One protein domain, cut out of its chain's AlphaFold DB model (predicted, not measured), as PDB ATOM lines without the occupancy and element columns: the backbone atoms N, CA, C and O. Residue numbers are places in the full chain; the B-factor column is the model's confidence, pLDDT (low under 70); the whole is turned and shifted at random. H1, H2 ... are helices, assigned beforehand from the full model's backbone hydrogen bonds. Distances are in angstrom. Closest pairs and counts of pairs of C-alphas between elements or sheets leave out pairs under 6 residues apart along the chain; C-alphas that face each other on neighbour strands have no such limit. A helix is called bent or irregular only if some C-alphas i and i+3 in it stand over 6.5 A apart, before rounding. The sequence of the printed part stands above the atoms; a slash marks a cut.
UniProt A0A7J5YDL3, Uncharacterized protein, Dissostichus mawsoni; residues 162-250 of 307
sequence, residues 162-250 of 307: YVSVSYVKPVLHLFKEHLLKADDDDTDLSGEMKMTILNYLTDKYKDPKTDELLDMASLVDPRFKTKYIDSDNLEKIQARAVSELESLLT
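Overview. This is residues 162 to 250 of the 307 residues of an uncharacterized protein of Dissostichus mawsoni (UniProt A0A7J5YDL3). H1 and H2 form a loose helical hairpin, and H3 crosses its open end, packing on H1. H4 packs on the other side of H3 with residues 237 to 241 and runs away from the hairpin, so that residues 242 to 250 stick out as an arm. The printed part has 89 residues, with four named helices, H1 to H4 in chain order, and no named strand; its class is all helix. It is loose, with a radius of gyration of the C-alphas of 16.0 A, and spans 58 by 23 by 23 A.

Arrangement. H4, residues 231 to 250, touches H3, residues 208 to 220, at a steep tilt of 67 degrees, the same way; the closest C-alphas, of Met 216 and Ile 237, are 6.4 A apart. H3 touches H1, residues 165 to 179, about perpendicular at 77 degrees, closest at the C-alphas of Ser 166 and Ser 218, 4.6 A apart. H1 only just touches H2, residues 188 to 204, with 3 pairs of C-alphas within 8 A; the closest are those of Lys 176 and Leu 198, at 6.7 A. This hairpin has a shallow tilt of 30 degrees, opposite ways. The helix packing is mostly crossed, but only just: 1 of these 3 pairs is at a shallow tilt. H4 is apart from H1 and H2, and H2 is apart from H3. In H2 and H3 every O i to N i+4 pair is within hydrogen-bond range; in H1 9 of 11 are, in H4 14 of 16.

Along the chain. H4 is 29.6 A long and ends at C-alpha 250, (330.923, -18.139, 496.133). It is irregular, with C-alphas 232 and 235 7.2 A apart; H1 only just is, with C-alphas 166 and 169 6.8 A apart. H1, 19.6 A, begins at C-alpha 165, (307.098, -5.150, 494.710). H2 measures 24.0 A and H3 18.3 A.

Size, cuts and confidence. The two C-alphas farthest apart, of Thr 187 and Thr 250, are 58.3 A apart. Without residues 242 to 250, which stand free, the body spans 45 by 23 by 23 A. The printed part has no cut. The link from H2 to H3 is tight, the other two are short. Mean pLDDT of the printed part is 85.1, and no printed residue is under 70.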
ATOM      1  N   TYR A 162     301.541 -11.536 500.245       78.25
ATOM      2  CA  TYR A 162     302.342 -11.764 499.042       78.25
ATOM      3  C   TYR A 162     303.337 -10.638 498.773       78.25
ATOM      4  O   TYR A 162     303.146  -9.487 499.152       78.25
ATOM      5  N   VAL A 163     304.386 -10.974 498.021       80.38
ATOM      6  CA  VAL A 163     305.374 -10.010 497.531       80.38
ATOM      7  C   VAL A 163     304.694  -9.037 496.570       80.38
ATOM      8  O   VAL A 163     304.275  -9.440 495.487       80.38
ATOM      9  N   SER A 164     304.567  -7.769 496.963       82.25
ATOM     10  CA  SER A 164     303.891  -6.723 496.182       82.25
ATOM     11  C   SER A 164     304.824  -6.000 495.206       82.25
ATOM     12  O   SER A 164     304.381  -5.577 494.140       82.25
ATOM     13  N   VAL A 165     306.123  -5.909 495.517       87.62
ATOM     14  CA  VAL A 165     307.098  -5.150 494.710       87.62
ATOM     15  C   VAL A 165     307.250  -5.694 493.284       87.62
ATOM     16  O   VAL A 165     307.309  -4.908 492.342       87.62
ATOM     17  N   SER A 166     307.201  -7.018 493.090       86.38
ATOM     18  CA  SER A 166     307.296  -7.629 491.753       86.38
ATOM     19  C   SER A 166     306.077  -7.350 490.868       86.38
ATOM     20  O   SER A 166     306.153  -7.478 489.650       86.38
ATOM     21  N   TYR A 167     304.949  -6.933 491.452       86.75
ATOM     22  CA  TYR A 167     303.751  -6.555 490.704       86.75
ATOM     23  C   TYR A 167     303.752  -5.103 490.241       86.75
ATOM     24  O   TYR A 167     302.952  -4.762 489.372       86.75
ATOM     25  N   VAL A 168     304.614  -4.244 490.791       90.12
ATOM     26  CA  VAL A 168     304.575  -2.803 490.504       90.12
ATOM     27  C   VAL A 168     304.786  -2.542 489.012       90.12
ATOM     28  O   VAL A 168     303.974  -1.843 488.412       90.12
ATOM     29  N   LYS A 169     305.790  -3.160 488.377       89.44
ATOM     30  CA  LYS A 169     306.061  -2.959 486.942       89.44
ATOM     31  C   LYS A 169     304.953  -3.525 486.033       89.44
ATOM     32  O   LYS A 169     304.449  -2.772 485.195       89.44
ATOM     33  N   PRO A 170     304.449  -4.760 486.247       89.56
ATOM     34  CA  PRO A 170     303.243  -5.245 485.569       89.56
ATOM     35  C   PRO A 170     302.016  -4.331 485.732       89.56
ATOM     36  O   PRO A 170     301.272  -4.122 484.776       89.56
ATOM     37  N   VAL A 171     301.794  -3.774 486.928       90.69
ATOM     38  CA  VAL A 171     300.662  -2.874 487.204       90.69
ATOM     39  C   VAL A 171     300.841  -1.525 486.506       90.69
ATOM     40  O   VAL A 171     299.884  -1.027 485.920       90.69
ATOM     41  N   LEU A 172     302.049  -0.955 486.495       90.19
ATOM     42  CA  LEU A 172     302.349   0.277 485.757       90.19
ATOM     43  C   LEU A 172     302.132   0.099 484.251       90.19
ATOM     44  O   LEU A 172     301.510   0.950 483.616       90.19
ATOM     45  N   HIS A 173     302.572  -1.030 483.690       88.69
ATOM     46  CA  HIS A 173     302.304  -1.370 482.295       88.69
ATOM     47  C   HIS A 173     300.795  -1.490 482.024       88.69
ATOM     48  O   HIS A 173     300.279  -0.911 481.072       88.69
ATOM     49  N   LEU A 174     300.053  -2.171 482.903       89.38
ATOM     50  CA  LEU A 174     298.601  -2.296 482.785       89.38
ATOM     51  C   LEU A 174     297.884  -0.937 482.868       89.38
ATOM     52  O   LEU A 174     296.920  -0.695 482.137       89.38
ATOM     53  N   PHE A 175     298.366  -0.037 483.727       90.00
ATOM     54  CA  PHE A 175     297.857   1.326 483.814       90.00
ATOM     55  C   PHE A 175     298.055   2.089 482.516       90.00
ATOM     56  O   PHE A 175     297.102   2.692 482.031       90.00
ATOM     57  N   LYS A 176     299.252   2.017 481.938       87.81
ATOM     58  CA  LYS A 176     299.586   2.698 480.688       87.81
ATOM     59  C   LYS A 176     298.774   2.177 479.502       87.81
ATOM     60  O   LYS A 176     298.243   2.975 478.738       87.81
ATOM     61  N   GLU A 177     298.651   0.860 479.371       86.19
ATOM     62  CA  GLU A 177     298.094   0.250 478.159       86.19
ATOM     63  C   GLU A 177     296.571   0.090 478.177       86.19
ATOM     64  O   GLU A 177     295.945   0.109 477.119       86.19
ATOM     65  N   HIS A 178     295.958  -0.074 479.356       81.75
ATOM     66  CA  HIS A 178     294.545  -0.462 479.444       81.75
ATOM     67  C   HIS A 178     293.705   0.468 480.318       81.75
ATOM     68  O   HIS A 178     292.565   0.749 479.969       81.75
ATOM     69  N   LEU A 179     294.216   0.925 481.468       82.94
ATOM     70  CA  LEU A 179     293.371   1.642 482.430       82.94
ATOM     71  C   LEU A 179     293.347   3.163 482.223       82.94
ATOM     72  O   LEU A 179     292.297   3.791 482.342       82.94
ATOM     73  N   LEU A 180     294.512   3.754 481.964       84.75
ATOM     74  CA  LEU A 180     294.705   5.200 481.817       84.75
ATOM     75  C   LEU A 180     294.938   5.612 480.360       84.75
ATOM     76  O   LEU A 180     295.202   6.781 480.089       84.75
ATOM     77  N   LYS A 181     294.831   4.665 479.424       84.12
ATOM     78  CA  LYS A 181     294.810   4.964 477.997       84.12
ATOM     79  C   LYS A 181     293.546   5.768 477.676       84.12
ATOM     80  O   LYS A 181     292.478   5.497 478.237       84.12
ATOM     81  N   ALA A 182     293.702   6.769 476.814       80.06
ATOM     82  CA  ALA A 182     292.580   7.553 476.319       80.06
ATOM     83  C   ALA A 182     291.622   6.627 475.560       80.06
ATOM     84  O   ALA A 182     292.063   5.852 474.708       80.06
ATOM     85  N   ASP A 183     290.349   6.686 475.928       79.00
ATOM     86  CA  ASP A 183     289.262   5.931 475.314       79.00
ATOM     87  C   ASP A 183     288.297   6.908 474.629       79.00
ATOM     88  O   ASP A 183     288.132   8.037 475.093       79.00
ATOM     89  N   ASP A 184     287.647   6.475 473.553       75.75
ATOM     90  CA  ASP A 184     286.661   7.284 472.827       75.75
ATOM     91  C   ASP A 184     285.406   7.540 473.691       75.75
ATOM     92  O   ASP A 184     284.707   8.536 473.508       75.75
ATOM     93  N   ASP A 185     285.163   6.678 474.687       76.81
ATOM     94  CA  ASP A 185     284.094   6.801 475.689       76.81
ATOM     95  C   ASP A 185     284.462   7.700 476.893       76.81
ATOM     96  O   ASP A 185     283.741   7.734 477.907       76.81
ATOM     97  N   ASP A 186     285.620   8.365 476.871       78.06
ATOM     98  CA  ASP A 186     286.020   9.274 477.942       78.06
ATOM     99  C   ASP A 186     285.383  10.657 477.775       78.06
ATOM    100  O   ASP A 186     285.454  11.295 476.728       78.06
ATOM    101  N   THR A 187     284.808  11.176 478.862       78.50
ATOM    102  CA  THR A 187     284.493  12.606 478.955       78.50
ATOM    103  C   THR A 187     285.788  13.419 478.993       78.50
ATOM    104  O   THR A 187     286.798  12.916 479.488       78.50
ATOM    105  N   ASP A 188     285.759  14.692 478.582       77.69
ATOM    106  CA  ASP A 188     286.927  15.592 478.667       77.69
ATOM    107  C   ASP A 188     287.589  15.542 480.056       77.69
ATOM    108  O   ASP A 188     288.808  15.414 480.188       77.69
ATOM    109  N   LEU A 189     286.764  15.541 481.109       76.94
ATOM    110  CA  LEU A 189     287.217  15.412 482.491       76.94
ATOM    111  C   LEU A 189     287.891  14.056 482.762       76.94
ATOM    112  O   LEU A 189     288.933  14.014 483.414       76.94
ATOM    113  N   SER A 190     287.309  12.950 482.296       78.12
ATOM    114  CA  SER A 190     287.874  11.608 482.500       78.12
ATOM    115  C   SER A 190     289.200  11.439 481.760       78.12
ATOM    116  O   SER A 190     290.153  10.913 482.339       78.12
ATOM    117  N   GLY A 191     289.286  11.937 480.524       81.31
ATOM    118  CA  GLY A 191     290.507  11.935 479.722       81.31
ATOM    119  C   GLY A 191     291.618  12.755 480.375       81.31
ATOM    120  O   GLY A 191     292.733  12.261 480.561       81.31
ATOM    121  N   GLU A 192     291.309  13.973 480.829       81.88
ATOM    122  CA  GLU A 192     292.265  14.822 481.545       81.88
ATOM    123  C   GLU A 192     292.722  14.180 482.863       81.88
ATOM    124  O   GLU A 192     293.911  14.214 483.201       81.88
ATOM    125  N   MET A 193     291.808  13.531 483.595       81.94
ATOM    126  CA  MET A 193     292.151  12.799 484.812       81.94
ATOM    127  C   MET A 193     293.116  11.650 484.524       81.94
ATOM    128  O   MET A 193     294.161  11.562 485.173       81.94
ATOM    129  N   LYS A 194     292.795  10.795 483.547       86.44
ATOM    130  CA  LYS A 194     293.642   9.666 483.145       86.44
ATOM    131  C   LYS A 194     295.032  10.134 482.724       86.44
ATOM    132  O   LYS A 194     296.023   9.619 483.241       86.44
ATOM    133  N   MET A 195     295.102  11.158 481.873       86.38
ATOM    134  CA  MET A 195     296.356  11.741 481.396       86.38
ATOM    135  C   MET A 195     297.195  12.298 482.549       86.38
ATOM    136  O   MET A 195     298.385  12.011 482.659       86.38
ATOM    137  N   THR A 196     296.576  13.057 483.454       85.94
ATOM    138  CA  THR A 196     297.294  13.656 484.584       85.94
ATOM    139  C   THR A 196     297.844  12.586 485.531       85.94
ATOM    140  O   THR A 196     298.978  12.698 486.001       85.94
ATOM    141  N   ILE A 197     297.077  11.522 485.782       87.38
ATOM    142  CA  ILE A 197     297.511  10.392 486.613       87.38
ATOM    143  C   ILE A 197     298.646   9.630 485.923       87.38
ATOM    144  O   ILE A 197     299.650   9.327 486.565       87.38
ATOM    145  N   LEU A 198     298.520   9.351 484.624       88.75
ATOM    146  CA  LEU A 198     299.535   8.630 483.860       88.75
ATOM    147  C   LEU A 198     300.861   9.396 483.815       88.75
ATOM    148  O   LEU A 198     301.918   8.806 484.045       88.75
ATOM    149  N   ASN A 199     300.808  10.712 483.595       88.88
ATOM    150  CA  ASN A 199     301.986  11.578 483.621       88.88
ATOM    151  C   ASN A 199     302.639  11.593 485.004       88.88
ATOM    152  O   ASN A 199     303.856  11.459 485.103       88.88
ATOM    153  N   TYR A 200     301.842  11.694 486.073       90.06
ATOM    154  CA  TYR A 200     302.365  11.640 487.436       90.06
ATOM    155  C   TYR A 200     303.055  10.308 487.739       90.06
ATOM    156  O   TYR A 200     304.142  10.305 488.303       90.06
ATOM    157  N   LEU A 201     302.444   9.181 487.367       88.12
ATOM    158  CA  LEU A 201     303.031   7.860 487.586       88.12
ATOM    159  C   LEU A 201     304.314   7.681 486.774       88.12
ATOM    160  O   LEU A 201     305.320   7.235 487.318       88.12
ATOM    161  N   THR A 202     304.300   8.080 485.503       88.38
ATOM    162  CA  THR A 202     305.481   8.000 484.635       88.38
ATOM    163  C   THR A 202     306.632   8.820 485.207       88.38
ATOM    164  O   THR A 202     307.746   8.321 485.289       88.38
ATOM    165  N   ASP A 203     306.368  10.047 485.664       90.06
ATOM    166  CA  ASP A 203     307.376  10.906 486.291       90.06
ATOM    167  C   ASP A 203     307.865  10.339 487.635       90.06
ATOM    168  O   ASP A 203     309.064  10.294 487.904       90.06
ATOM    169  N   LYS A 204     306.946   9.816 488.459       88.69
ATOM    170  CA  LYS A 204     307.251   9.272 489.789       88.69
ATOM    171  C   LYS A 204     308.179   8.058 489.742       88.69
ATOM    172  O   LYS A 204     309.003   7.914 490.643       88.69
ATOM    173  N   TYR A 205     308.034   7.205 488.730       87.31
ATOM    174  CA  TYR A 205     308.832   5.988 488.546       87.31
ATOM    175  C   TYR A 205     309.944   6.145 487.494       87.31
ATOM    176  O   TYR A 205     310.562   5.158 487.115       87.31
ATOM    177  N   LYS A 206     310.236   7.374 487.046       87.81
ATOM    178  CA  LYS A 206     311.286   7.660 486.051       87.81
ATOM    179  C   LYS A 206     312.711   7.528 486.598       87.81
ATOM    180  O   LYS A 206     313.661   7.464 485.821       87.81
ATOM    181  N   ASP A 207     312.879   7.575 487.918       90.88
ATOM    182  CA  ASP A 207     314.197   7.500 488.549       90.88
ATOM    183  C   ASP A 207     314.906   6.178 488.184       90.88
ATOM    184  O   ASP A 207     314.363   5.114 488.488       90.88
ATOM    185  N   PRO A 208     316.117   6.212 487.589       88.31
ATOM    186  CA  PRO A 208     316.779   5.006 487.093       88.31
ATOM    187  C   PRO A 208     317.025   3.943 488.162       88.31
ATOM    188  O   PRO A 208     316.926   2.758 487.872       88.31
ATOM    189  N   LYS A 209     317.321   4.343 489.408       88.44
ATOM    190  CA  LYS A 209     317.558   3.385 490.499       88.44
ATOM    191  C   LYS A 209     316.272   2.675 490.899       88.44
ATOM    192  O   LYS A 209     316.278   1.478 491.171       88.44
ATOM    193  N   THR A 210     315.179   3.432 490.957       88.81
ATOM    194  CA  THR A 210     313.847   2.891 491.225       88.81
ATOM    195  C   THR A 210     313.430   1.942 490.106       88.81
ATOM    196  O   THR A 210     312.977   0.839 490.394       88.81
ATOM    197  N   ASP A 211     313.630   2.330 488.848       88.88
ATOM    198  CA  ASP A 211     313.272   1.512 487.688       88.88
ATOM    199  C   ASP A 211     314.078   0.204 487.620       88.88
ATOM    200  O   ASP A 211     313.502  -0.875 487.483       88.88
ATOM    201  N   GLU A 212     315.391   0.277 487.854       88.81
ATOM    202  CA  GLU A 212     316.284  -0.884 487.913       88.81
ATOM    203  C   GLU A 212     315.897  -1.861 489.039       88.81
ATOM    204  O   GLU A 212     315.901  -3.080 488.852       88.81
ATOM    205  N   LEU A 213     315.513  -1.340 490.213       89.50
ATOM    206  CA  LEU A 213     315.019  -2.154 491.328       89.50
ATOM    207  C   LEU A 213     313.730  -2.889 490.949       89.50
ATOM    208  O   LEU A 213     313.579  -4.072 491.264       89.50
ATOM    209  N   LEU A 214     312.806  -2.205 490.274       90.62
ATOM    210  CA  LEU A 214     311.552  -2.800 489.818       90.62
ATOM    211  C   LEU A 214     311.774  -3.843 488.713       90.62
ATOM    212  O   LEU A 214     311.070  -4.858 488.695       90.62
ATOM    213  N   ASP A 215     312.759  -3.637 487.836       89.88
ATOM    214  CA  ASP A 215     313.171  -4.615 486.826       89.88
ATOM    215  C   ASP A 215     313.737  -5.882 487.456       89.88
ATOM    216  O   ASP A 215     313.279  -6.981 487.140       89.88
ATOM    217  N   MET A 216     314.668  -5.745 488.402       87.94
ATOM    218  CA  MET A 216     315.222  -6.883 489.140       87.94
ATOM    219  C   MET A 216     314.132  -7.644 489.907       87.94
ATOM    220  O   MET A 216     314.052  -8.870 489.825       87.94
ATOM    221  N   ALA A 217     313.240  -6.929 490.604       88.81
ATOM    222  CA  ALA A 217     312.128  -7.541 491.333       88.81
ATOM    223  C   ALA A 217     311.167  -8.311 490.410       88.81
ATOM    224  O   ALA A 217     310.651  -9.364 490.790       88.81
ATOM    225  N   SER A 218     310.933  -7.802 489.198       89.81
ATOM    226  CA  SER A 218     310.086  -8.457 488.194       89.81
ATOM    227  C   SER A 218     310.790  -9.645 487.529       89.81
ATOM    228  O   SER A 218     310.143 -10.658 487.264       89.81
ATOM    229  N   LEU A 219     312.107  -9.552 487.306       88.81
ATOM    230  CA  LEU A 219     312.922 -10.610 486.703       88.81
ATOM    231  C   LEU A 219     312.969 -11.866 487.575       88.81
ATOM    232  O   LEU A 219     312.810 -12.977 487.066       88.81
ATOM    233  N   VAL A 220     313.186 -11.683 488.880       86.25
ATOM    234  CA  VAL A 220     313.307 -12.784 489.848       86.25
ATOM    235  C   VAL A 220     311.962 -13.479 490.082       86.25
ATOM    236  O   VAL A 220     311.929 -14.643 490.480       86.25
ATOM    237  N   ASP A 221     310.841 -12.817 489.787       85.19
ATOM    238  CA  ASP A 221     309.515 -13.416 489.882       85.19
ATOM    239  C   ASP A 221     309.234 -14.349 488.684       85.19
ATOM    240  O   ASP A 221     309.080 -13.881 487.546       85.19
ATOM    241  N   PRO A 222     309.070 -15.674 488.898       83.75
ATOM    242  CA  PRO A 222     308.869 -16.636 487.812       83.75
ATOM    243  C   PRO A 222     307.620 -16.374 486.962       83.75
ATOM    244  O   PRO A 222     307.509 -16.897 485.847       83.75
ATOM    245  N   ARG A 223     306.661 -15.597 487.479       84.44
ATOM    246  CA  ARG A 223     305.407 -15.263 486.790       84.44
ATOM    247  C   ARG A 223     305.622 -14.216 485.697       84.44
ATOM    248  O   ARG A 223     304.931 -14.257 484.672       84.44
ATOM    249  N   PHE A 224     306.574 -13.308 485.903       85.62
ATOM    250  CA  PHE A 224     306.811 -12.146 485.047       85.62
ATOM    251  C   PHE A 224     308.073 -12.295 484.208       85.62
ATOM    252  O   PHE A 224     308.000 -12.089 482.993       85.62
ATOM    253  N   LYS A 225     309.182 -12.743 484.810       84.81
ATOM    254  CA  LYS A 225     310.474 -12.907 484.135       84.81
ATOM    255  C   LYS A 225     310.834 -11.621 483.375       84.81
ATOM    256  O   LYS A 225     310.895 -10.545 483.949       84.81
ATOM    257  N   THR A 226     310.997 -11.710 482.059       86.69
ATOM    258  CA  THR A 226     311.431 -10.610 481.193       86.69
ATOM    259  C   THR A 226     310.280  -9.836 480.542       86.69
ATOM    260  O   THR A 226     310.528  -8.931 479.758       86.69
ATOM    261  N   LYS A 227     309.012 -10.179 480.823       85.00
ATOM    262  CA  LYS A 227     307.849  -9.695 480.048       85.00
ATOM    263  C   LYS A 227     307.578  -8.194 480.148       85.00
ATOM    264  O   LYS A 227     306.968  -7.645 479.240       85.00
ATOM    265  N   TYR A 228     307.954  -7.569 481.259       83.88
ATOM    266  CA  TYR A 228     307.649  -6.163 481.555       83.88
ATOM    267  C   TYR A 228     308.915  -5.307 481.682       83.88
ATOM    268  O   TYR A 228     308.845  -4.193 482.194       83.88
ATOM    269  N   ILE A 229     310.058  -5.845 481.251       83.31
ATOM    270  CA  ILE A 229     311.357  -5.174 481.268       83.31
ATOM    271  C   ILE A 229     311.592  -4.599 479.874       83.31
ATOM    272  O   ILE A 229     311.379  -5.296 478.878       83.31
ATOM    273  N   ASP A 230     312.032  -3.346 479.801       81.19
ATOM    274  CA  ASP A 230     312.366  -2.712 478.528       81.19
ATOM    275  C   ASP A 230     313.556  -3.421 477.864       81.19
ATOM    276  O   ASP A 230     314.528  -3.798 478.528       81.19
ATOM    277  N   SER A 231     313.496  -3.584 476.539       77.31
ATOM    278  CA  SER A 231     314.521  -4.285 475.749       77.31
ATOM    279  C   SER A 231     315.930  -3.750 475.998       77.31
ATOM    280  O   SER A 231     316.883  -4.521 476.068       77.31
ATOM    281  N   ASP A 232     316.041  -2.440 476.196       78.81
ATOM    282  CA  ASP A 232     317.311  -1.719 476.315       78.81
ATOM    283  C   ASP A 232     317.991  -1.944 477.677       78.81
ATOM    284  O   ASP A 232     319.207  -1.767 477.823       78.81
ATOM    285  N   ASN A 233     317.207  -2.338 478.685       79.38
ATOM    286  CA  ASN A 233     317.686  -2.631 480.033       79.38
ATOM    287  C   ASN A 233     317.839  -4.136 480.273       79.38
ATOM    288  O   ASN A 233     318.603  -4.534 481.149       79.38
ATOM    289  N   LEU A 234     317.178  -4.978 479.476       83.00
ATOM    290  CA  LEU A 234     317.096  -6.415 479.707       83.00
ATOM    291  C   LEU A 234     318.465  -7.095 479.856       83.00
ATOM    292  O   LEU A 234     318.673  -7.842 480.811       83.00
ATOM    293  N   GLU A 235     319.408  -6.814 478.956       82.56
ATOM    294  CA  GLU A 235     320.751  -7.411 478.998       82.56
ATOM    295  C   GLU A 235     321.533  -6.983 480.247       82.56
ATOM    296  O   GLU A 235     322.195  -7.804 480.882       82.56
ATOM    297  N   LYS A 236     321.408  -5.713 480.651       85.81
ATOM    298  CA  LYS A 236     322.082  -5.167 481.839       85.81
ATOM    299  C   LYS A 236     321.550  -5.806 483.117       85.81
ATOM    300  O   LYS A 236     322.334  -6.215 483.970       85.81
ATOM    301  N   ILE A 237     320.227  -5.926 483.228       85.75
ATOM    302  CA  ILE A 237     319.558  -6.536 484.382       85.75
ATOM    303  C   ILE A 237     319.892  -8.030 484.461       85.75
ATOM    304  O   ILE A 237     320.194  -8.532 485.540       85.75
ATOM    305  N   GLN A 238     319.910  -8.747 483.332       86.12
ATOM    306  CA  GLN A 238     320.309 -10.158 483.308       86.12
ATOM    307  C   GLN A 238     321.770 -10.351 483.721       86.12
ATOM    308  O   GLN A 238     322.047 -11.193 484.574       86.12
ATOM    309  N   ALA A 239     322.693  -9.557 483.173       86.00
ATOM    310  CA  ALA A 239     324.106  -9.616 483.542       86.00
ATOM    311  C   ALA A 239     324.311  -9.327 485.037       86.00
ATOM    312  O   ALA A 239     325.050 -10.041 485.716       86.00
ATOM    313  N   ARG A 240     323.599  -8.326 485.571       86.88
ATOM    314  CA  ARG A 240     323.605  -8.011 487.000       86.88
ATOM    315  C   ARG A 240     323.067  -9.168 487.843       86.88
ATOM    316  O   ARG A 240     323.702  -9.540 488.824       86.88
ATOM    317  N   ALA A 241     321.939  -9.763 487.457       86.62
ATOM    318  CA  ALA A 241     321.348 -10.889 488.178       86.62
ATOM    319  C   ALA A 241     322.274 -12.116 488.207       86.62
ATOM    320  O   ALA A 241     322.401 -12.760 489.246       86.62
ATOM    321  N   VAL A 242     322.949 -12.418 487.092       87.88
ATOM    322  CA  VAL A 242     323.952 -13.493 487.026       87.88
ATOM    323  C   VAL A 242     325.131 -13.184 487.947       87.88
ATOM    324  O   VAL A 242     325.513 -14.040 488.737       87.88
ATOM    325  N   SER A 243     325.647 -11.953 487.920       87.06
ATOM    326  CA  SER A 243     326.754 -11.537 488.790       87.06
ATOM    327  C   SER A 243     326.400 -11.619 490.283       87.06
ATOM    328  O   SER A 243     327.194 -12.126 491.076       87.06
ATOM    329  N   GLU A 244     325.198 -11.183 490.677       86.50
ATOM    330  CA  GLU A 244     324.722 -11.312 492.062       86.50
ATOM    331  C   GLU A 244     324.561 -12.790 492.464       86.50
ATOM    332  O   GLU A 244     324.922 -13.172 493.578       86.50
ATOM    333  N   LEU A 245     324.100 -13.654 491.554       84.81
ATOM    334  CA  LEU A 245     323.957 -15.091 491.806       84.81
ATOM    335  C   LEU A 245     325.313 -15.805 491.945       84.81
ATOM    336  O   LEU A 245     325.491 -16.612 492.858       84.81
ATOM    337  N   GLU A 246     326.289 -15.483 491.096       84.56
ATOM    338  CA  GLU A 246     327.667 -15.988 491.195       84.56
ATOM    339  C   GLU A 246     328.341 -15.557 492.506       84.56
ATOM    340  O   GLU A 246     329.026 -16.358 493.155       84.56
ATOM    341  N   SER A 247     328.097 -14.315 492.937       85.12
ATOM    342  CA  SER A 247     328.562 -13.799 494.226       85.12
ATOM    343  C   SER A 247     327.935 -14.546 495.408       85.12
ATOM    344  O   SER A 247     328.637 -14.899 496.356       85.12
ATOM    345  N   LEU A 248     326.633 -14.846 495.359       81.56
ATOM    346  CA  LEU A 248     325.975 -15.625 496.411       81.56
ATOM    347  C   LEU A 248     326.505 -17.063 496.470       81.56
ATOM    348  O   LEU A 248     326.756 -17.575 497.562       81.56
ATOM    349  N   LEU A 249     326.744 -17.690 495.313       78.38
ATOM    350  CA  LEU A 249     327.283 -19.050 495.229       78.38
ATOM    351  C   LEU A 249     328.688 -19.154 495.832       78.38
ATOM    352  O   LEU A 249     328.952 -20.085 496.597       78.38
ATOM    353  N   THR A 250     329.565 -18.184 495.559       72.31
ATOM    354  CA  THR A 250     330.923 -18.139 496.133       72.31
ATOM    355  C   THR A 250     330.912 -17.992 497.657       72.31
ATOM    356  O   THR A 250     331.720 -18.635 498.332       72.31
TER     357      THR A 250